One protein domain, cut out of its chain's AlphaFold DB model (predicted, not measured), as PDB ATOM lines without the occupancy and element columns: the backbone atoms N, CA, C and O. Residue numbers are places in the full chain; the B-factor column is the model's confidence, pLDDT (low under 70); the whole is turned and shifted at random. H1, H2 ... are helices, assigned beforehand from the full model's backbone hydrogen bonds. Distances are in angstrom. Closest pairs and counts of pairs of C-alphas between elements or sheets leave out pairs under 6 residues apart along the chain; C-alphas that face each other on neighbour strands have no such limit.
ATOM      1  N   ASP A  12     193.733 168.611 146.641       47.22
ATOM      2  CA  ASP A  12     194.644 169.695 146.287       47.22
ATOM      3  C   ASP A  12     193.954 171.060 146.117       47.22
ATOM      4  O   ASP A  12     194.545 172.072 146.464       47.22
ATOM      5  N   ILE A  13     192.708 171.124 145.625       51.81
ATOM      6  CA  ILE A  13     191.969 172.396 145.480       51.81
ATOM      7  C   ILE A  13     191.395 172.847 146.824       51.81
ATOM      8  O   ILE A  13     191.418 174.034 147.135       51.81
ATOM      9  N   LEU A  14     190.897 171.909 147.630       46.91
ATOM     10  CA  LEU A  14     190.407 172.180 148.984       46.91
ATOM     11  C   LEU A  14     191.552 172.623 149.900       46.91
ATOM     12  O   LEU A  14     191.400 173.599 150.625       46.91
ATOM     13  N   ASP A  15     192.711 171.978 149.793       42.88
ATOM     14  CA  ASP A  15     193.924 172.313 150.533       42.88
ATOM     15  C   ASP A  15     194.508 173.658 150.071       42.88
ATOM     16  O   ASP A  15     194.932 174.454 150.905       42.88
ATOM     17  N   LEU A  16     194.453 173.976 148.769       44.81
ATOM     18  CA  LEU A  16     194.861 175.288 148.251       44.81
ATOM     19  C   LEU A  16     193.929 176.407 148.739       44.81
ATOM     20  O   LEU A  16     194.400 177.458 149.163       44.81
ATOM     21  N   VAL A  17     192.612 176.170 148.727       47.78
ATOM     22  CA  VAL A  17     191.610 177.128 149.220       47.78
ATOM     23  C   VAL A  17     191.744 177.321 150.732       47.78
ATOM     24  O   VAL A  17     191.688 178.453 151.200       47.78
ATOM     25  N   LEU A  18     191.986 176.254 151.501       50.50
ATOM     26  CA  LEU A  18     192.235 176.330 152.945       50.50
ATOM     27  C   LEU A  18     193.576 177.012 153.271       50.50
ATOM     28  O   LEU A  18     193.660 177.775 154.236       50.50
ATOM     29  N   ALA A  19     194.618 176.803 152.464       47.81
ATOM     30  CA  ALA A  19     195.914 177.463 152.624       47.81
ATOM     31  C   ALA A  19     195.839 178.964 152.294       47.81
ATOM     32  O   ALA A  19     196.321 179.793 153.063       47.81
ATOM     33  N   GLU A  20     195.171 179.340 151.201       46.56
ATOM     34  CA  GLU A  20     194.979 180.744 150.813       46.56
ATOM     35  C   GLU A  20     194.048 181.488 151.793       46.56
ATOM     36  O   GLU A  20     194.198 182.688 152.042       46.56
ATOM     37  N   TRP A  21     193.112 180.773 152.414       46.34
ATOM     38  CA  TRP A  21     192.198 181.321 153.412       46.34
ATOM     39  C   TRP A  21     192.816 181.438 154.811       46.34
ATOM     40  O   TRP A  21     192.632 182.461 155.470       46.34
ATOM     41  N   SER A  22     193.622 180.460 155.239       50.12
ATOM     42  CA  SER A  22     194.392 180.558 156.489       50.12
ATOM     43  C   SER A  22     195.447 181.667 156.424       50.12
ATOM     44  O   SER A  22     195.594 182.416 157.386       50.12
ATOM     45  N   ALA A  23     196.101 181.864 155.274       50.50
ATOM     46  CA  ALA A  23     197.093 182.924 155.091       50.50
ATOM     47  C   ALA A  23     196.530 184.339 155.334       50.50
ATOM     48  O   ALA A  23     197.205 185.163 155.945       50.50
ATOM     49  N   ASN A  24     195.284 184.616 154.928       49.91
ATOM     50  CA  ASN A  24     194.655 185.926 155.149       49.91
ATOM     51  C   ASN A  24     194.195 186.140 156.607       49.91
ATOM     52  O   ASN A  24     194.161 187.275 157.070       49.91
ATOM     53  N   HIS A  25     193.870 185.074 157.348       47.94
ATOM     54  CA  HIS A  25     193.511 185.164 158.773       47.94
ATOM     55  C   HIS A  25     194.738 185.296 159.697       47.94
ATOM     56  O   HIS A  25     194.666 185.968 160.725       47.94
ATOM     57  N   ILE A  26     195.878 184.700 159.331       50.28
ATOM     58  CA  ILE A  26     197.091 184.663 160.173       50.28
ATOM     59  C   ILE A  26     197.798 186.033 160.268       50.28
ATOM     60  O   ILE A  26     198.445 186.329 161.279       50.28
ATOM     61  N   GLU A  27     197.649 186.917 159.274       51.94
ATOM     62  CA  GLU A  27     198.244 188.270 159.317       51.94
ATOM     63  C   GLU A  27     197.681 189.145 160.456       51.94
ATOM     64  O   GLU A  27     198.316 190.105 160.891       51.94
ATOM     65  N   TRP A  28     196.497 188.812 160.975       47.38
ATOM     66  CA  TRP A  28     195.767 189.621 161.954       47.38
ATOM     67  C   TRP A  28     196.202 189.344 163.385       47.38
ATOM     68  O   TRP A  28     196.274 190.260 164.205       47.38
ATOM     69  N   GLU A  29     196.486 188.077 163.678       53.06
ATOM     70  CA  GLU A  29     196.882 187.614 165.010       53.06
ATOM     71  C   GLU A  29     198.340 187.958 165.335       53.06
ATOM     72  O   GLU A  29     198.730 187.992 166.500       53.06
ATOM     73  N   THR A  30     199.144 188.249 164.310       59.28
ATOM     74  CA  THR A  30     200.591 188.478 164.430       59.28
ATOM     75  C   THR A  30     200.998 189.951 164.312       59.28
ATOM     76  O   THR A  30     202.133 190.302 164.640       59.28
ATOM     77  N   ALA A  31     200.087 190.838 163.895       59.03
ATOM     78  CA  ALA A  31     200.368 192.262 163.741       59.03
ATOM     79  C   ALA A  31     200.383 193.010 165.095       59.03
ATOM     80  O   ALA A  31     199.528 192.767 165.953       59.03
ATOM     81  N   PRO A  32     201.285 193.994 165.294       71.31
ATOM     82  CA  PRO A  32     201.233 194.890 166.448       71.31
ATOM     83  C   PRO A  32     199.842 195.537 166.586       71.31
ATOM     84  O   PRO A  32     199.233 195.868 165.564       71.31
ATOM     85  N   PRO A  33     199.336 195.809 167.807       67.25
ATOM     86  CA  PRO A  33     197.963 196.287 168.022       67.25
ATOM     87  C   PRO A  33     197.556 197.516 167.186       67.25
ATOM     88  O   PRO A  33     196.405 197.629 166.761       67.25
ATOM     89  N   SER A  34     198.502 198.419 166.905       68.00
ATOM     90  CA  SER A  34     198.296 199.602 166.060       68.00
ATOM     91  C   SER A  34     198.130 199.280 164.566       68.00
ATOM     92  O   SER A  34     197.422 199.999 163.866       68.00
ATOM     93  N   GLN A  35     198.731 198.192 164.076       72.12
ATOM     94  CA  GLN A  35     198.611 197.719 162.692       72.12
ATOM     95  C   GLN A  35     197.417 196.776 162.514       72.12
ATOM     96  O   GLN A  35     196.708 196.882 161.516       72.12
ATOM     97  N   ALA A  36     197.117 195.942 163.513       72.94
ATOM     98  CA  ALA A  36     195.950 195.058 163.502       72.94
ATOM     99  C   ALA A  36     194.630 195.833 163.323       72.94
ATOM    100  O   ALA A  36     193.699 195.361 162.676       72.94
ATOM    101  N   PHE A  37     194.526 197.054 163.862       78.00
ATOM    102  CA  PHE A  37     193.378 197.928 163.597       78.00
ATOM    103  C   PHE A  37     193.269 198.338 162.119       78.00
ATOM    104  O   PHE A  37     192.184 198.259 161.547       78.00
ATOM    105  N   LEU A  38     194.375 198.748 161.492       80.06
ATOM    106  CA  LEU A  38     194.390 199.180 160.089       80.06
ATOM    107  C   LEU A  38     194.080 198.026 159.135       80.06
ATOM    108  O   LEU A  38     193.316 198.204 158.188       80.06
ATOM    109  N   VAL A  39     194.617 196.840 159.420       78.44
ATOM    110  CA  VAL A  39     194.323 195.618 158.665       78.44
ATOM    111  C   VAL A  39     192.831 195.268 158.785       78.44
ATOM    112  O   VAL A  39     192.157 195.102 157.764       78.44
ATOM    113  N   ARG A  40     192.274 195.301 160.008       78.12
ATOM    114  CA  ARG A  40     190.834 195.108 160.262       78.12
ATOM    115  C   ARG A  40     189.951 196.096 159.516       78.12
ATOM    116  O   ARG A  40     188.979 195.700 158.873       78.12
ATOM    117  N   ALA A  41     190.292 197.379 159.575       81.50
ATOM    118  CA  ALA A  41     189.563 198.426 158.869       81.50
ATOM    119  C   ALA A  41     189.639 198.239 157.343       81.50
ATOM    120  O   ALA A  41     188.636 198.400 156.648       81.50
ATOM    121  N   GLY A  42     190.807 197.847 156.825       84.25
ATOM    122  CA  GLY A  42     191.017 197.569 155.407       84.25
ATOM    123  C   GLY A  42     190.172 196.404 154.894       84.25
ATOM    124  O   GLY A  42     189.564 196.502 153.827       84.25
ATOM    125  N   GLU A  43     190.072 195.304 155.640       83.19
ATOM    126  CA  GLU A  43     189.175 194.202 155.266       83.19
ATOM    127  C   GLU A  43     187.705 194.547 155.420       83.19
ATOM    128  O   GLU A  43     186.927 194.249 154.515       83.19
ATOM    129  N   ALA A  44     187.323 195.247 156.488       84.31
ATOM    130  CA  ALA A  44     185.957 195.732 156.637       84.31
ATOM    131  C   ALA A  44     185.541 196.605 155.437       84.31
ATOM    132  O   ALA A  44     184.451 196.427 154.892       84.31
ATOM    133  N   ALA A  45     186.428 197.487 154.960       85.06
ATOM    134  CA  ALA A  45     186.190 198.306 153.774       85.06
ATOM    135  C   ALA A  45     186.074 197.467 152.487       85.06
ATOM    136  O   ALA A  45     185.163 197.688 151.683       85.06
ATOM    137  N   ARG A  46     186.958 196.473 152.294       87.25
ATOM    138  CA  ARG A  46     186.907 195.553 151.142       87.25
ATOM    139  C   ARG A  46     185.603 194.750 151.120       87.25
ATOM    140  O   ARG A  46     184.940 194.697 150.082       87.25
ATOM    141  N   ASN A  47     185.195 194.215 152.267       87.56
ATOM    142  CA  ASN A  47     183.965 193.439 152.416       87.56
ATOM    143  C   ASN A  47     182.723 194.318 152.243       87.56
ATOM    144  O   ASN A  47     181.794 193.936 151.534       87.56
ATOM    145  N   GLY A  48     182.731 195.533 152.799       89.00
ATOM    146  CA  GLY A  48     181.665 196.515 152.597       89.00
ATOM    147  C   GLY A  48     181.472 196.876 151.120       89.00
ATOM    148  O   GLY A  48     180.342 196.919 150.632       89.00
ATOM    149  N   ASN A  49     182.564 197.062 150.371       91.19
ATOM    150  CA  ASN A  49     182.482 197.313 148.933       91.19
ATOM    151  C   ASN A  49     181.940 196.101 148.153       91.19
ATOM    152  O   ASN A  49     181.107 196.275 147.265       91.19
ATOM    153  N   ALA A  50     182.367 194.884 148.498       90.94
ATOM    154  CA  ALA A  50     181.868 193.653 147.886       90.94
ATOM    155  C   ALA A  50     180.354 193.464 148.109       90.94
ATOM    156  O   ALA A  50     179.615 193.228 147.152       90.94
ATOM    157  N   ILE A  51     179.875 193.672 149.341       91.69
ATOM    158  CA  ILE A  51     178.445 193.636 149.689       91.69
ATOM    159  C   ILE A  51     177.660 194.670 148.875       91.69
ATOM    160  O   ILE A  51     176.590 194.362 148.356       91.69
ATOM    161  N   ARG A  52     178.194 195.888 148.713       91.94
ATOM    162  CA  ARG A  52     177.550 196.942 147.916       91.94
ATOM    163  C   ARG A  52     177.396 196.550 146.443       91.94
ATOM    164  O   ARG A  52     176.335 196.773 145.870       91.94
ATOM    165  N   LEU A  53     178.428 195.962 145.834       92.94
ATOM    166  CA  LEU A  53     178.361 195.485 144.446       92.94
ATOM    167  C   LEU A  53     177.322 194.371 144.286       92.94
ATOM    168  O   LEU A  53     176.522 194.396 143.354       92.94
ATOM    169  N   MET A  54     177.300 193.422 145.221       93.19
ATOM    170  CA  MET A  54     176.327 192.335 145.209       93.19
ATOM    171  C   MET A  54     174.899 192.823 145.450       93.19
ATOM    172  O   MET A  54     173.992 192.348 144.777       93.19
ATOM    173  N   ARG A  55     174.681 193.807 146.328       94.25
ATOM    174  CA  ARG A  55     173.365 194.437 146.527       94.25
ATOM    175  C   ARG A  55     172.803 194.997 145.220       94.25
ATOM    176  O   ARG A  55     171.648 194.737 144.904       94.25
ATOM    177  N   ASN A  56     173.622 195.700 144.438       91.94
ATOM    178  CA  ASN A  56     173.198 196.202 143.128       91.94
ATOM    179  C   ASN A  56     172.815 195.050 142.184       91.94
ATOM    180  O   ASN A  56     171.780 195.111 141.528       91.94
ATOM    181  N   ALA A  57     173.602 193.968 142.168       92.12
ATOM    182  CA  ALA A  57     173.294 192.784 141.367       92.12
ATOM    183  C   ALA A  57     172.002 192.072 141.814       92.12
ATOM    184  O   ALA A  57     171.263 191.588 140.962       92.12
ATOM    185  N   VAL A  58     171.685 192.043 143.116       92.81
ATOM    186  CA  VAL A  58     170.390 191.544 143.625       92.81
ATOM    187  C   VAL A  58     169.234 192.372 143.070       92.81
ATOM    188  O   VAL A  58     168.229 191.806 142.648       92.81
ATOM    189  N   SER A  59     169.361 193.703 143.060       89.06
ATOM    190  CA  SER A  59     168.324 194.584 142.514       89.06
ATOM    191  C   SER A  59     168.103 194.378 141.013       89.06
ATOM    192  O   SER A  59     166.968 194.474 140.560       89.06
ATOM    193  N   GLU A  60     169.157 194.068 140.254       89.38
ATOM    194  CA  GLU A  60     169.063 193.764 138.818       89.38
ATOM    195  C   GLU A  60     168.482 192.375 138.528       89.38
ATOM    196  O   GLU A  60     167.691 192.224 137.600       89.38
ATOM    197  N   LEU A  61     168.903 191.352 139.280       86.94
ATOM    198  CA  LEU A  61     168.494 189.963 139.048       86.94
ATOM    199  C   LEU A  61     167.062 189.682 139.517       86.94
ATOM    200  O   LEU A  61     166.413 188.801 138.959       86.94
ATOM    201  N   GLY A  62     166.567 190.423 140.512       87.50
ATOM    202  CA  GLY A  62     165.239 190.193 141.076       87.50
ATOM    203  C   GLY A  62     165.130 188.824 141.748       87.50
ATOM    204  O   GLY A  62     166.110 188.279 142.243       87.50
ATOM    205  N   PHE A  63     163.927 188.261 141.815       87.12
ATOM    206  CA  PHE A  63     163.757 186.896 142.307       87.12
ATOM    207  C   PHE A  63     164.099 185.882 141.214       87.12
ATOM    208  O   PHE A  63     163.636 185.996 140.081       87.12
ATOM    209  N   SER A  64     164.879 184.865 141.578       85.56
ATOM    210  CA  SER A  64     165.117 183.691 140.741       85.56
ATOM    211  C   SER A  64     164.792 182.440 141.551       85.56
ATOM    212  O   SER A  64     165.275 182.321 142.677       85.56
ATOM    213  N   PRO A  65     164.010 181.494 141.014       81.56
ATOM    214  CA  PRO A  65     163.507 180.343 141.754       81.56
ATOM    215  C   PRO A  65     164.570 179.242 141.907       81.56
ATOM    216  O   PRO A  65     164.363 178.097 141.524       81.56
ATOM    217  N   VAL A  66     165.730 179.592 142.456       84.94
ATOM    218  CA  VAL A  66     166.833 178.681 142.779       84.94
ATOM    219  C   VAL A  66     167.111 178.718 144.286       84.94
ATOM    220  O   VAL A  66     166.773 179.712 144.943       84.94
ATOM    221  N   PRO A  67     167.726 177.672 144.863       86.75
ATOM    222  CA  PRO A  67     168.092 177.662 146.274       86.75
ATOM    223  C   PRO A  67     168.928 178.869 146.701       86.75
ATOM    224  O   PRO A  67     169.716 179.404 145.921       86.75
ATOM    225  N   LEU A  68     168.804 179.273 147.971       88.88
ATOM    226  CA  LEU A  68     169.510 180.445 148.510       88.88
ATOM    227  C   LEU A  68     171.032 180.428 148.250       88.88
ATOM    228  O   LEU A  68     171.545 181.459 147.807       88.88
ATOM    229  N   PRO A  69     171.764 179.313 148.469       87.69
ATOM    230  CA  PRO A  69     173.202 179.272 148.191       87.69
ATOM    231  C   PRO A  69     173.532 179.565 146.724       87.69
ATOM    232  O   PRO A  69     174.411 180.376 146.427       87.69
ATOM    233  N   ASP A  70     172.773 178.968 145.806       86.00
ATOM    234  CA  ASP A  70     172.980 179.105 144.363       86.00
ATOM    235  C   ASP A  70     172.589 180.500 143.870       86.00
ATOM    236  O   ASP A  70     173.269 181.087 143.020       86.00
ATOM    237  N   TYR A  71     171.528 181.074 144.443       89.69
ATOM    238  CA  TYR A  71     171.124 182.447 144.173       89.69
ATOM    239  C   TYR A  71     172.226 183.429 144.584       89.69
ATOM    240  O   TYR A  71     172.673 184.242 143.774       89.69
ATOM    241  N   VAL A  72     172.732 183.315 145.815       90.62
ATOM    242  CA  VAL A  72     173.803 184.180 146.332       90.62
ATOM    243  C   VAL A  72     175.105 183.994 145.538       90.62
ATOM    244  O   VAL A  72     175.777 184.982 145.232       90.62
ATOM    245  N   ALA A  73     175.441 182.767 145.130       89.38
ATOM    246  CA  ALA A  73     176.577 182.504 144.245       89.38
ATOM    247  C   ALA A  73     176.399 183.159 142.862       89.38
ATOM    248  O   ALA A  73     177.327 183.771 142.332       89.38
ATOM    249  N   THR A  74     175.193 183.100 142.292       88.88
ATOM    250  CA  THR A  74     174.861 183.760 141.018       88.88
ATOM    251  C   THR A  74     174.987 185.279 141.127       88.88
ATOM    252  O   THR A  74     175.589 185.915 140.259       88.88
ATOM    253  N   VAL A  75     174.492 185.863 142.222       91.38
ATOM    254  CA  VAL A  75     174.638 187.292 142.538       91.38
ATOM    255  C   VAL A  75     176.115 187.681 142.640       91.38
ATOM    256  O   VAL A  75     176.530 188.677 142.047       91.38
ATOM    257  N   ALA A  76     176.929 186.895 143.348       90.56
ATOM    258  CA  ALA A  76     178.368 187.127 143.467       90.56
ATOM    259  C   ALA A  76     179.078 187.077 142.110       90.56
ATOM    260  O   ALA A  76     179.842 187.987 141.780       90.56
ATOM    261  N   ASN A  77     178.763 186.077 141.285       90.56
ATOM    262  CA  ASN A  77     179.295 185.954 139.931       90.56
ATOM    263  C   ASN A  77     178.920 187.163 139.063       90.56
ATOM    264  O   ASN A  77     179.780 187.741 138.396       90.56
ATOM    265  N   LYS A  78     177.655 187.602 139.116       90.56
ATOM    266  CA  LYS A  78     177.174 188.795 138.403       90.56
ATOM    267  C   LYS A  78     177.895 190.066 138.864       90.56
ATOM    268  O   LYS A  78     178.283 190.880 138.030       90.56
ATOM    269  N   ALA A  79     178.131 190.198 140.168       92.12
ATOM    270  CA  ALA A  79     178.870 191.303 140.773       92.12
ATOM    271  C   ALA A  79     180.400 191.198 140.611       92.12
ATOM    272  O   ALA A  79     181.113 192.124 140.999       92.12
ATOM    273  N   ARG A  80     180.912 190.089 140.050       92.81
ATOM    274  CA  ARG A  80     182.347 189.754 139.959       92.81
ATOM    275  C   ARG A  80     183.051 189.776 141.323       92.81
ATOM    276  O   ARG A  80     184.200 190.196 141.439       92.81
ATOM    277  N   VAL A  81     182.346 189.333 142.361       89.31
ATOM    278  CA  VAL A  81     182.838 189.244 143.737       89.31
ATOM    279  C   VAL A  81     183.175 187.791 144.054       89.31
ATOM    280  O   VAL A  81     182.371 186.897 143.816       89.31
ATOM    281  N   ASN A  82     184.355 187.548 144.630       86.88
ATOM    282  CA  ASN A  82     184.675 186.234 145.185       86.88
ATOM    283  C   ASN A  82     183.957 186.068 146.533       86.88
ATOM    284  O   ASN A  82     184.278 186.765 147.498       86.88
ATOM    285  N   LEU A  83     183.014 185.128 146.587       80.44
ATOM    286  CA  LEU A  83     182.185 184.867 147.759       80.44
ATOM    287  C   LEU A  83     183.000 184.442 148.996       80.44
ATOM    288  O   LEU A  83     182.652 184.806 150.118       80.44
ATOM    289  N   GLY A  84     184.128 183.752 148.800       78.75
ATOM    290  CA  GLY A  84     185.020 183.339 149.889       78.75
ATOM    291  C   GLY A  84     185.632 184.510 150.663       78.75
ATOM    292  O   GLY A  84     186.057 184.334 151.797       78.75
ATOM    293  N   LYS A  85     185.630 185.724 150.090       74.44
ATOM    294  CA  LYS A  85     186.099 186.941 150.776       74.44
ATOM    295  C   LYS A  85     185.067 187.538 151.732       74.44
ATOM    296  O   LYS A  85     185.424 188.371 152.554       74.44
ATOM    297  N   ILE A  86     183.796 187.160 151.602       77.69
ATOM    298  CA  ILE A  86     182.690 187.763 152.361       77.69
ATOM    299  C   ILE A  86     181.914 186.764 153.217       77.69
ATOM    300  O   ILE A  86     181.148 187.194 154.081       77.69
ATOM    301  N   MET A  87     182.078 185.458 152.987       77.38
ATOM    302  CA  MET A  87     181.453 184.445 153.827       77.38
ATOM    303  C   MET A  87     182.285 184.193 155.083       77.38
ATOM    304  O   MET A  87     183.472 183.879 154.964       77.38
ATOM    305  N   PRO A  88     181.677 184.272 156.276       66.25
ATOM    306  CA  PRO A  88     182.314 183.756 157.474       66.25
ATOM    307  C   PRO A  88     182.437 182.227 157.401       66.25
ATOM    308  O   PRO A  88     181.632 181.552 156.751       66.25
ATOM    309  N   ILE A  89     183.438 181.686 158.101       60.78
ATOM    310  CA  ILE A  89     183.516 180.255 158.418       60.78
ATOM    311  C   ILE A  89     182.206 179.862 159.101       60.78
ATOM    312  O   ILE A  89     181.795 180.528 160.050       60.78
ATOM    313  N   ALA A  90     181.551 178.791 158.655       60.56
ATOM    314  CA  ALA A  90     180.434 178.247 159.419       60.56
ATOM    315  C   ALA A  90     180.954 177.751 160.779       60.56
ATOM    316  O   ALA A  90     181.816 176.873 160.831       60.56
ATOM    317  N   GLU A  91     180.447 178.322 161.872       59.19
ATOM    318  CA  GLU A  91     180.779 177.868 163.222       59.19
ATOM    319  C   GLU A  91     180.275 176.435 163.459       59.19
ATOM    320  O   GLU A  91     179.286 175.987 162.867       59.19
ATOM    321  N   ALA A  92     180.956 175.700 164.340       56.88
ATOM    322  CA  ALA A  92     180.555 174.346 164.700       56.88
ATOM    323  C   ALA A  92     179.136 174.351 165.300       56.88
ATOM    324  O   ALA A  92     178.888 174.985 166.321       56.88
ATOM    325  N   GLY A  93     178.210 173.630 164.662       56.28
ATOM    326  CA  GLY A  93     176.803 173.560 165.076       56.28
ATOM    327  C   GLY A  93     175.865 174.532 164.353       56.28
ATOM    328  O   GLY A  93     174.653 174.425 164.526       56.28
ATOM    329  N   ALA A  94     176.378 175.427 163.502       61.00
ATOM    330  CA  ALA A  94     175.531 176.244 162.640       61.00
ATOM    331  C   ALA A  94     174.830 175.380 161.576       61.00
ATOM    332  O   ALA A  94     175.429 174.472 160.988       61.00
ATOM    333  N   SER A  95     173.563 175.692 161.278       66.94
ATOM    334  CA  SER A  95     172.895 175.129 160.102       66.94
ATOM    335  C   SER A  95     173.685 175.505 158.849       66.94
ATOM    336  O   SER A  95     174.167 176.631 158.716       66.94
ATOM    337  N   SER A  96     173.764 174.593 157.876       73.56
ATOM    338  CA  SER A  96     174.424 174.876 156.593       73.56
ATOM    339  C   SER A  96     173.826 176.082 155.852       73.56
ATOM    340  O   SER A  96     174.479 176.632 154.972       73.56
ATOM    341  N   ALA A  97     172.605 176.504 156.208       81.44
ATOM    342  CA  ALA A  97     171.934 177.671 155.646       81.44
ATOM    343  C   ALA A  97     172.341 179.005 156.308       81.44
ATOM    344  O   ALA A  97     172.244 180.050 155.665       81.44
ATOM    345  N   THR A  98     172.820 178.997 157.557       85.12
ATOM    346  CA  THR A  98     173.062 180.213 158.357       85.12
ATOM    347  C   THR A  98     174.007 181.220 157.683       85.12
ATOM    348  O   THR A  98     173.636 182.394 157.600       85.12
ATOM    349  N   PRO A  99     175.174 180.826 157.125       84.25
ATOM    350  CA  PRO A  99     176.068 181.783 156.463       84.25
ATOM    351  C   PRO A  99     175.407 182.472 155.261       84.25
ATOM    352  O   PRO A  99     175.610 183.663 155.022       84.25
ATOM    353  N   TRP A 100     174.564 181.743 154.528       87.50
ATOM    354  CA  TRP A 100     173.850 182.258 153.361       87.50
ATOM    355  C   TRP A 100     172.765 183.257 153.746       87.50
ATOM    356  O   TRP A 100     172.639 184.293 153.096       87.50
ATOM    357  N   VAL A 101     172.030 182.984 154.828       89.62
ATOM    358  CA  VAL A 101     171.033 183.906 155.393       89.62
ATOM    359  C   VAL A 101     171.699 185.205 155.840       89.62
ATOM    360  O   VAL A 101     171.241 186.285 155.472       89.62
ATOM    361  N   GLN A 102     172.824 185.119 156.555       87.81
ATOM    362  CA  GLN A 102     173.572 186.297 157.003       87.81
ATOM    363  C   GLN A 102     174.064 187.153 155.831       87.81
ATOM    364  O   GLN A 102     173.966 188.382 155.869       87.81
ATOM    365  N   VAL A 103     174.591 186.525 154.775       89.12
ATOM    366  CA  VAL A 103     175.002 187.252 153.568       89.12
ATOM    367  C   VAL A 103     173.786 187.880 152.892       89.12
ATOM    368  O   VAL A 103     173.805 189.082 152.645       89.12
ATOM    369  N   ALA A 104     172.712 187.124 152.654       91.19
ATOM    370  CA  ALA A 104     171.491 187.617 152.016       91.19
ATOM    371  C   ALA A 104     170.878 188.826 152.750       91.19
ATOM    372  O   ALA A 104     170.513 189.815 152.109       91.19
ATOM    373  N   ALA A 105     170.858 188.795 154.085       90.62
ATOM    374  CA  ALA A 105     170.438 189.921 154.915       90.62
ATOM    375  C   ALA A 105     171.333 191.155 154.697       90.62
ATOM    376  O   ALA A 105     170.832 192.244 154.418       90.62
ATOM    377  N   LYS A 106     172.667 190.993 154.690       90.00
ATOM    378  CA  LYS A 106     173.615 192.092 154.402       90.00
ATOM    379  C   LYS A 106     173.456 192.672 152.992       90.00
ATOM    380  O   LYS A 106     173.671 193.873 152.784       90.00
ATOM    381  N   LEU A 107     173.061 191.850 152.019       91.31
ATOM    382  CA  LEU A 107     172.725 192.314 150.672       91.31
ATOM    383  C   LEU A 107     171.447 193.163 150.651       91.31
ATOM    384  O   LEU A 107     171.275 193.940 149.719       91.31
ATOM    385  N   GLY A 108     170.608 193.098 151.686       89.69
ATOM    386  CA  GLY A 108     169.341 193.822 151.779       89.69
ATOM    387  C   GLY A 108     168.163 193.060 151.172       89.69
ATOM    388  O   GLY A 108     167.193 193.681 150.744       89.69
ATOM    389  N   MET A 109     168.244 191.728 151.085       92.19
ATOM    390  CA  MET A 109     167.091 190.911 150.703       92.19
ATOM    391  C   MET A 109     166.033 190.955 151.811       92.19
ATOM    392  O   MET A 109     166.359 190.835 152.989       92.19
ATOM    393  N   ALA A 110     164.762 191.107 151.430       91.19
ATOM    394  CA  ALA A 110     163.653 191.041 152.376       91.19
ATOM    395  C   ALA A 110     163.579 189.651 153.030       91.19
ATOM    396  O   ALA A 110     163.812 188.643 152.359       91.19
ATOM    397  N   ALA A 111     163.216 189.601 154.315       91.25
ATOM    398  CA  ALA A 111     163.119 188.354 155.075       91.25
ATOM    399  C   ALA A 111     162.205 187.329 154.382       91.25
ATOM    400  O   ALA A 111     162.607 186.182 154.205       91.25
ATOM    401  N   ASP A 112     161.048 187.761 153.875       91.38
ATOM    402  CA  ASP A 112     160.100 186.892 153.165       91.38
ATOM    403  C   ASP A 112     160.719 186.250 151.914       91.38
ATOM    404  O   ASP A 112     160.510 185.067 151.640       91.38
ATOM    405  N   ARG A 113     161.561 186.997 151.188       91.81
ATOM    406  CA  ARG A 113     162.292 186.469 150.029       91.81
ATOM    407  C   ARG A 113     163.355 185.460 150.460       91.81
ATOM    408  O   ARG A 113     163.517 184.429 149.813       91.81
ATOM    409  N   ILE A 114     164.076 185.728 151.550       93.75
ATOM    410  CA  ILE A 114     165.055 184.776 152.099       93.75
ATOM    411  C   ILE A 114     164.342 183.483 152.515       93.75
ATOM    412  O   ILE A 114     164.782 182.400 152.130       93.75
ATOM    413  N   ALA A 115     163.215 183.591 153.224       92.88
ATOM    414  CA  ALA A 115     162.379 182.456 153.602       92.88
ATOM    415  C   ALA A 115     161.936 181.654 152.372       92.88
ATOM    416  O   ALA A 115     162.049 180.431 152.365       92.88
ATOM    417  N   LEU A 116     161.515 182.326 151.298       92.62
ATOM    418  CA  LEU A 116     161.137 181.673 150.046       92.62
ATOM    419  C   LEU A 116     162.290 180.854 149.436       92.62
ATOM    420  O   LEU A 116     162.095 179.698 149.066       92.62
ATOM    421  N   HIS A 117     163.511 181.394 149.393       91.75
ATOM    422  CA  HIS A 117     164.678 180.648 148.904       91.75
ATOM    423  C   HIS A 117     165.115 179.503 149.834       91.75
ATOM    424  O   HIS A 117     165.637 178.495 149.356       91.75
ATOM    425  N   LEU A 118     164.915 179.631 151.150       90.94
ATOM    426  CA  LEU A 118     165.147 178.539 152.102       90.94
ATOM    427  C   LEU A 118     164.142 177.404 151.897       90.94
ATOM    428  O   LEU A 118     164.527 176.237 151.900       90.94
ATOM    429  N   ARG A 119     162.872 177.740 151.649       91.00
ATOM    430  CA  ARG A 119     161.829 176.770 151.300       91.00
ATOM    431  C   ARG A 119     162.172 176.029 150.009       91.00
ATOM    432  O   ARG A 119     162.101 174.804 150.002       91.00
ATOM    433  N   LEU A 120     162.641 176.736 148.972       88.94
ATOM    434  CA  LEU A 120     163.165 176.119 147.743       88.94
ATOM    435  C   LEU A 120     164.349 175.186 148.022       88.94
ATOM    436  O   LEU A 120     164.386 174.076 147.508       88.94
ATOM    437  N   TRP A 121     165.290 175.598 148.872       87.81
ATOM    438  CA  TRP A 121     166.450 174.778 149.231       87.81
ATOM    439  C   TRP A 121     166.068 173.483 149.965       87.81
ATOM    440  O   TRP A 121     166.637 172.428 149.689       87.81
ATOM    441  N   VAL A 122     165.093 173.536 150.878       86.19
ATOM    442  CA  VAL A 122     164.549 172.329 151.524       86.19
ATOM    443  C   VAL A 122     163.783 171.483 150.509       86.19
ATOM    444  O   VAL A 122     163.969 170.268 150.466       86.19
ATOM    445  N   ALA A 123     162.971 172.110 149.658       84.50
ATOM    446  CA  ALA A 123     162.225 171.419 148.616       84.50
ATOM    447  C   ALA A 123     163.157 170.643 147.677       84.50
ATOM    448  O   ALA A 123     162.938 169.457 147.463       84.50
ATOM    449  N   ASP A 124     164.244 171.252 147.201       80.81
ATOM    450  CA  ASP A 124     165.250 170.594 146.354       80.81
ATOM    451  C   ASP A 124     165.898 169.369 147.020       80.81
ATOM    452  O   ASP A 124     166.302 168.430 146.338       80.81
ATOM    453  N   ARG A 125     165.974 169.343 148.355       78.38
ATOM    454  CA  ARG A 125     166.560 168.228 149.114       78.38
ATOM    455  C   ARG A 125     165.595 167.078 149.382       78.38
ATOM    456  O   ARG A 125     166.054 165.957 149.594       78.38
ATOM    457  N   PHE A 126     164.292 167.348 149.426       75.38
ATOM    458  CA  PHE A 126     163.286 166.380 149.884       75.38
ATOM    459  C   PHE A 126     162.140 166.143 148.916       75.38
ATOM    460  O   PHE A 126     161.295 165.289 149.189       75.38
ATOM    461  N   ALA A 127     162.100 166.846 147.788       64.62
ATOM    462  CA  ALA A 127     161.230 166.476 146.695       64.62
ATOM    463  C   ALA A 127     161.711 165.138 146.133       64.62
ATOM    464  O   ALA A 127     162.512 165.056 145.202       64.62
ATOM    465  N   VAL A 128     161.181 164.061 146.704       52.66
ATOM    466  CA  VAL A 128     161.015 162.808 145.988       52.66
ATOM    467  C   VAL A 128     160.023 163.134 144.883       52.66
ATOM    468  O   VAL A 128     158.814 163.109 145.089       52.66
ATOM    469  N   LEU A 129     160.537 163.557 143.730       48.97
ATOM    470  CA  LEU A 129     159.738 163.665 142.524       48.97
ATOM    471  C   LEU A 129     159.176 162.270 142.244       48.97
ATOM    472  O   LEU A 129     159.872 161.418 141.689       48.97
ATOM    473  N   GLU A 130     157.903 162.037 142.574       40.47
ATOM    474  CA  GLU A 130     157.122 161.239 141.642       40.47
ATOM    475  C   GLU A 130     157.278 161.938 140.286       40.47
ATOM    476  O   GLU A 130     157.036 163.148 140.199       40.47
ATOM    477  N   PRO A 131     157.784 161.249 139.251       35.91
ATOM    478  CA  PRO A 131     157.959 161.863 137.952       35.91
ATOM    479  C   PRO A 131     156.578 162.278 137.451       35.91
ATOM    480  O   PRO A 131     155.804 161.451 136.971       35.91
ATOM    481  N   ALA A 132     156.262 163.567 137.571       33.19
ATOM    482  CA  ALA A 132     155.106 164.136 136.908       33.19
ATOM    483  C   ALA A 132     155.239 163.816 135.407       33.19
ATOM    484  O   ALA A 132     156.316 164.021 134.827       33.19
ATOM    485  N   PRO A 133     154.201 163.258 134.765       34.03
ATOM    486  CA  PRO A 133     154.309 162.789 133.399       34.03
ATOM    487  C   PRO A 133     154.558 163.976 132.462       34.03
ATOM    488  O   PRO A 133     153.721 164.857 132.308       34.03
ATOM    489  N   GLU A 145     168.098 164.242 138.164       40.31
ATOM    490  CA  GLU A 145     167.693 165.240 139.142       40.31
ATOM    491  C   GLU A 145     167.039 166.384 138.369       40.31
ATOM    492  O   GLU A 145     167.702 167.330 137.938       40.31
ATOM    493  N   ALA A 146     165.732 166.292 138.126       47.34
ATOM    494  CA  ALA A 146     164.990 167.517 137.878       47.34
ATOM    495  C   ALA A 146     165.040 168.286 139.201       47.34
ATOM    496  O   ALA A 146     164.371 167.919 140.159       47.34
ATOM    497  N   SER A 147     165.917 169.284 139.299       56.75
ATOM    498  CA  SER A 147     165.896 170.181 140.449       56.75
ATOM    499  C   SER A 147     164.507 170.801 140.520       56.75
ATOM    500  O   SER A 147     163.938 171.208 139.507       56.75
ATOM    501  N   VAL A 148     163.955 170.847 141.721       60.53
ATOM    502  CA  VAL A 148     162.699 171.511 142.031       60.53
ATOM    503  C   VAL A 148     162.716 172.928 141.469       60.53
ATOM    504  O   VAL A 148     161.730 173.332 140.868       60.53
ATOM    505  N   SER A 149     163.860 173.618 141.492       59.19
ATOM    506  CA  SER A 149     164.057 174.916 140.825       59.19
ATOM    507  C   SER A 149     163.565 174.997 139.364       59.19
ATOM    508  O   SER A 149     163.078 176.046 138.939       59.19
ATOM    509  N   LEU A 150     163.602 173.900 138.592       60.34
ATOM    510  CA  LEU A 150     163.059 173.835 137.227       60.34
ATOM    511  C   LEU A 150     161.525 173.870 137.198       60.34
ATOM    512  O   LEU A 150     160.955 174.437 136.270       60.34
ATOM    513  N   VAL A 151     160.858 173.301 138.206       68.88
ATOM    514  CA  VAL A 151     159.391 173.341 138.360       68.88
ATOM    515  C   VAL A 151     158.916 174.764 138.645       68.88
ATOM    516  O   VAL A 151     157.844 175.160 138.198       68.88
ATOM    517  N   PHE A 152     159.730 175.542 139.357       73.12
ATOM    518  CA  PHE A 152     159.425 176.919 139.734       73.12
ATOM    519  C   PHE A 152     159.918 177.952 138.708       73.12
ATOM    520  O   PHE A 152     159.699 179.150 138.884       73.12
ATOM    521  N   HIS A 153     160.575 177.521 137.626       74.56
ATOM    522  CA  HIS A 153     161.161 178.427 136.643       74.56
ATOM    523  C   HIS A 153     160.103 179.311 135.962       74.56
ATOM    524  O   HIS A 153     159.092 178.823 135.461       74.56
ATOM    525  N   GLY A 154     160.351 180.623 135.924       71.50
ATOM    526  CA  GLY A 154     159.427 181.605 135.347       71.50
ATOM    527  C   GLY A 154     158.235 181.971 136.239       71.50
ATOM    528  O   GLY A 154     157.433 182.810 135.835       71.50
ATOM    529  N   MET A 155     158.124 181.386 137.438       82.25
ATOM    530  CA  MET A 155     157.155 181.822 138.443       82.25
ATOM    531  C   MET A 155     157.637 183.097 139.137       82.25
ATOM    532  O   MET A 155     158.828 183.264 139.409       82.25
ATOM    533  N   ASP A 156     156.695 183.980 139.455       85.88
ATOM    534  CA  ASP A 156     156.939 185.075 140.388       85.88
ATOM    535  C   ASP A 156     156.976 184.574 141.847       85.88
ATOM    536  O   ASP A 156     156.734 183.399 142.141       85.88
ATOM    537  N   GLU A 157     157.314 185.470 142.778       88.31
ATOM    538  CA  GLU A 157     157.452 185.140 144.202       88.31
ATOM    539  C   GLU A 157     156.157 184.572 144.808       88.31
ATOM    540  O   GLU A 157     156.206 183.675 145.656       88.31
ATOM    541  N   GLN A 158     154.992 185.056 144.365       88.75
ATOM    542  CA  GLN A 158     153.702 184.638 144.905       88.75
ATOM    543  C   GLN A 158     153.330 183.237 144.413       88.75
ATOM    544  O   GLN A 158     153.034 182.359 145.227       88.75
ATOM    545  N   ALA A 159     153.417 182.998 143.104       86.88
ATOM    546  CA  ALA A 159     153.167 181.690 142.511       86.88
ATOM    547  C   ALA A 159     154.134 180.631 143.066       86.88
ATOM    548  O   ALA A 159     153.716 179.508 143.370       86.88
ATOM    549  N   ALA A 160     155.405 180.994 143.273       87.38
ATOM    550  CA  ALA A 160     156.380 180.111 143.901       87.38
ATOM    551  C   ALA A 160     156.006 179.781 145.354       87.38
ATOM    552  O   ALA A 160     156.049 178.619 145.759       87.38
ATOM    553  N   SER A 161     155.571 180.774 146.132       89.12
ATOM    554  CA  SER A 161     155.118 180.558 147.511       89.12
ATOM    555  C   SER A 161     153.902 179.621 147.590       89.12
ATOM    556  O   SER A 161     153.871 178.705 148.414       89.12
ATOM    557  N   GLU A 162     152.921 179.788 146.700       88.00
ATOM    558  CA  GLU A 162     151.724 178.938 146.640       88.00
ATOM    559  C   GLU A 162     152.038 177.495 146.221       88.00
ATOM    560  O   GLU A 162     151.466 176.536 146.752       88.00
ATOM    561  N   ALA A 163     152.951 177.306 145.266       86.25
ATOM    562  CA  ALA A 163     153.399 175.976 144.868       86.25
ATOM    563  C   ALA A 163     154.204 175.281 145.983       86.25
ATOM    564  O   ALA A 163     153.981 174.094 146.228       86.25
ATOM    565  N   LEU A 164     155.036 176.013 146.731       87.94
ATOM    566  CA  LEU A 164     155.743 175.477 147.899       87.94
ATOM    567  C   LEU A 164     154.793 175.085 149.034       87.94
ATOM    568  O   LEU A 164     154.961 174.005 149.591       87.94
ATOM    569  N   ASN A 165     153.744 175.867 149.314       89.62
ATOM    570  CA  ASN A 165     152.739 175.513 150.331       89.62
ATOM    571  C   ASN A 165     152.123 174.123 150.070       89.62
ATOM    572  O   ASN A 165     151.920 173.332 150.992       89.62
ATOM    573  N   ARG A 166     151.831 173.813 148.798       85.94
ATOM    574  CA  ARG A 166     151.265 172.515 148.384       85.94
ATOM    575  C   ARG A 166     152.266 171.364 148.488       85.94
ATOM    576  O   ARG A 166     151.865 170.219 148.697       85.94
ATOM    577  N   LEU A 167     153.550 171.650 148.303       85.00
ATOM    578  CA  LEU A 167     154.613 170.659 148.428       85.00
ATOM    579  C   LEU A 167     154.909 170.359 149.907       85.00
ATOM    580  O   LEU A 167     155.022 169.202 150.305       85.00
ATOM    581  N   GLU A 168     154.951 171.395 150.740       87.75
ATOM    582  CA  GLU A 168     155.269 171.314 152.168       87.75
ATOM    583  C   GLU A 168     154.258 170.491 152.973       87.75
ATOM    584  O   GLU A 168     154.637 169.801 153.925       87.75
ATOM    585  N   SER A 169     152.984 170.469 152.565       85.94
ATOM    586  CA  SER A 169     151.981 169.600 153.196       85.94
ATOM    587  C   SER A 169     152.330 168.110 153.075       85.94
ATOM    588  O   SER A 169     151.894 167.304 153.897       85.94
ATOM    589  N   GLN A 170     153.145 167.746 152.083       85.12
ATOM    590  CA  GLN A 170     153.555 166.372 151.786       85.12
ATOM    591  C   GLN A 170     154.915 166.012 152.404       85.12
ATOM    592  O   GLN A 170     155.372 164.880 152.266       85.12
ATOM    593  N   TYR A 171     155.566 166.946 153.107       84.25
ATOM    594  CA  TYR A 171     156.894 166.707 153.665       84.25
ATOM    595  C   TYR A 171     156.908 165.607 154.730       84.25
ATOM    596  O   TYR A 171     156.038 165.589 155.611       84.25
ATOM    597  N   PRO A 172     157.936 164.738 154.726       84.69
ATOM    598  CA  PRO A 172     158.193 163.852 155.851       84.69
ATOM    599  C   PRO A 172     158.614 164.661 157.099       84.69
ATOM    600  O   PRO A 172     159.099 165.790 156.967       84.69
ATOM    601  N   PRO A 173     158.481 164.103 158.322       86.56
ATOM    602  CA  PRO A 173     158.761 164.824 159.570       86.56
ATOM    603  C   PRO A 173     160.137 165.507 159.617       86.56
ATOM    604  O   PRO A 173     160.220 166.688 159.937       86.56
ATOM    605  N   HIS A 174     161.195 164.816 159.191       83.69
ATOM    606  CA  HIS A 174     162.559 165.358 159.187       83.69
ATOM    607  C   HIS A 174     162.747 166.540 158.215       83.69
ATOM    608  O   HIS A 174     163.542 167.439 158.476       83.69
ATOM    609  N   ALA A 175     162.009 166.579 157.098       84.50
ATOM    610  CA  ALA A 175     162.048 167.708 156.167       84.50
ATOM    611  C   ALA A 175     161.339 168.935 156.757       84.50
ATOM    612  O   ALA A 175     161.804 170.061 156.586       84.50
ATOM    613  N   ARG A 176     160.250 168.716 157.510       86.25
ATOM    614  CA  ARG A 176     159.581 169.781 158.271       86.25
ATOM    615  C   ARG A 176     160.483 170.320 159.375       86.25
ATOM    616  O   ARG A 176     160.592 171.529 159.511       86.25
ATOM    617  N   GLU A 177     161.167 169.448 160.114       88.19
ATOM    618  CA  GLU A 177     162.148 169.851 161.130       88.19
ATOM    619  C   GLU A 177     163.286 170.680 160.522       88.19
ATOM    620  O   GLU A 177     163.628 171.730 161.068       88.19
ATOM    621  N   LEU A 178     163.827 170.271 159.364       85.69
ATOM    622  CA  LEU A 178     164.850 171.062 158.677       85.69
ATOM    623  C   LEU A 178     164.313 172.430 158.245       85.69
ATOM    624  O   LEU A 178     164.999 173.433 158.445       85.69
ATOM    625  N   LEU A 179     163.107 172.483 157.670       88.94
ATOM    626  CA  LEU A 179     162.488 173.746 157.275       88.94
ATOM    627  C   LEU A 179     162.306 174.673 158.477       88.94
ATOM    628  O   LEU A 179     162.744 175.818 158.424       88.94
ATOM    629  N   THR A 180     161.740 174.166 159.572       89.69
ATOM    630  CA  THR A 180     161.569 174.921 160.818       89.69
ATOM    631  C   THR A 180     162.907 175.437 161.342       89.69
ATOM    632  O   THR A 180     163.013 176.611 161.675       89.69
ATOM    633  N   SER A 181     163.953 174.605 161.354       86.25
ATOM    634  CA  SER A 181     165.295 175.021 161.778       86.25
ATOM    635  C   SER A 181     165.883 176.121 160.885       86.25
ATOM    636  O   SER A 181     166.498 177.062 161.386       86.25
ATOM    637  N   CYS A 182     165.675 176.042 159.569       85.75
ATOM    638  CA  CYS A 182     166.157 177.062 158.636       85.75
ATOM    639  C   CYS A 182     165.403 178.385 158.781       85.75
ATOM    640  O   CYS A 182     166.023 179.443 158.711       85.75
ATOM    641  N   LEU A 183     164.085 178.330 158.982       88.44
ATOM    642  CA  LEU A 183     163.266 179.521 159.194       88.44
ATOM    643  C   LEU A 183     163.543 180.162 160.561       88.44
ATOM    644  O   LEU A 183     163.629 181.381 160.635       88.44
ATOM    645  N   ALA A 184     163.801 179.374 161.608       85.00
ATOM    646  CA  ALA A 184     164.241 179.901 162.902       85.00
ATOM    647  C   ALA A 184     165.576 180.661 162.790       85.00
ATOM    648  O   ALA A 184     165.723 181.753 163.330       85.00
ATOM    649  N   ALA A 185     166.525 180.156 161.990       75.25
ATOM    650  CA  ALA A 185     167.793 180.850 161.744       75.25
ATOM    651  C   ALA A 185     167.631 182.220 161.050       75.25
ATOM    652  O   ALA A 185     168.544 183.044 161.109       75.25
ATOM    653  N   LEU A 186     166.499 182.468 160.378       82.12
ATOM    654  CA  LEU A 186     166.157 183.778 159.825       82.12
ATOM    655  C   LEU A 186     165.629 184.737 160.903       82.12
ATOM    656  O   LEU A 186     165.914 185.930 160.826       82.12
ATOM    657  N   GLU A 187     164.889 184.238 161.895       77.81
ATOM    658  CA  GLU A 187     164.384 185.045 163.016       77.81
ATOM    659  C   GLU A 187     165.521 185.545 163.918       77.81
ATOM    660  O   GLU A 187     165.489 186.689 164.372       77.81
ATOM    661  N   ASP A 188     166.555 184.721 164.096       69.06
ATOM    662  CA  ASP A 188     167.732 185.033 164.915       69.06
ATOM    663  C   ASP A 188     168.784 185.898 164.190       69.06
ATOM    664  O   ASP A 188     169.751 186.362 164.803       69.06
ATOM    665  N   ALA A 189     168.643 186.122 162.879       62.56
ATOM    666  CA  ALA A 189     169.620 186.883 162.110       62.56
ATOM    667  C   ALA A 189     169.546 188.391 162.451       62.56
ATOM    668  O   ALA A 189     168.460 188.980 162.425       62.56
TER     669      ALA A 189
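This is residues 12 to 133 and 145 to 189 of the 191 residues of an uncharacterized protein of Roseimicrobium gellanilyticum (UniProt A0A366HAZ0). Look first at the long helix H2: its residues 51 to 61 pack on a cluster of shorter helices, and from there its other end reaches away to H1, which meets it near their ends as a V. In the cluster, H4, H5 and H8 make a small up-and-down bundle, each running against the one before it in the chain, with residues 68 to 72 of H3 packed on H4 and residue 68 also meeting H5, and with H6 and H7 on H5. The printed part has 167 residues, with eight named helices, H1 to H8 in chain order, and no named strand; the class is all helix. The outline is elongated, 63 by 34 by 33 A, yet only just compact, close to loose, with a radius of gyration of the C-alphas of 18.4 A.

Find C-alpha 33 at (197.963, 196.287, 168.022); from there H2 runs 41.8 A to C-alpha 61 at (168.494, 189.963, 139.048). Before it comes H1, residues 12 to 30, 26.8 A long, with a kink of 28 degrees near residue 24. After it come H3, residues 68 to 79, 16.3 A, and H4, residues 98 to 107, 14.3 A. H5, residues 111 to 126, spans 22.6 A. H6 is residues 148 to 151, and H7 is residues 157 to 168, 16.1 A. H8, residues 173 to 187, spans 21.3 A and ends at C-alpha 187, (164.384, 185.045, 163.016).

Begin at the hub, H5, which touches H3, H4, H6, H7 and H8. H8 touches it at a shallow tilt of 23 degrees, opposite ways; the closest C-alphas, of Val 122 and Leu 179, are 6.3 A apart. H4 and H5 form a helical hairpin at 34 degrees, a shallow tilt only just short of steep, closest at C-alphas 101 and 114, 6.9 A. H7 touches H5 at a steep tilt of 41 degrees, closest at C-alphas 161 and 116, 6.6 A. H6 touches H5 at residues 120 to 124 alone, closest at C-alphas 148 and 124, 5.1 A. Residue 68 alone of H3 touches H5, its C-alpha 4.9 A from that of His 117. H2 is about perpendicular to H3, 83 degrees, closest at C-alphas 54 and 79, 5.2 A, and to H4, 77 degrees, closest at C-alphas 55 and 107, 4.7 A. Residues 28 to 29 alone of H1 touch H2, at a steep tilt of 47 degrees, opposite ways; C-alphas 28 and 36 are closest, 5.7 A. Every O i to N i+4 pair is within hydrogen-bond range in H3, H4, H5, H7 and H8, against 10 of 15 in H1 and 23 of 25 in H2; H6 is too short for such a pair.

The two C-alphas farthest apart, of Ser 34 and Pro 133, are 66.0 A apart. Residues 134 to 144 are not printed, and C-alphas 133 and 145 stand 14.8 A apart across this cut. Of the links printed whole, H3 to H4 is long, residues 80 to 97. The mean pLDDT of the printed part is 77.1; it is under 70 at residues 12 to 31, 33 to 34, 88 to 95, 127 to 133, 145 to 151 and 188 to 189.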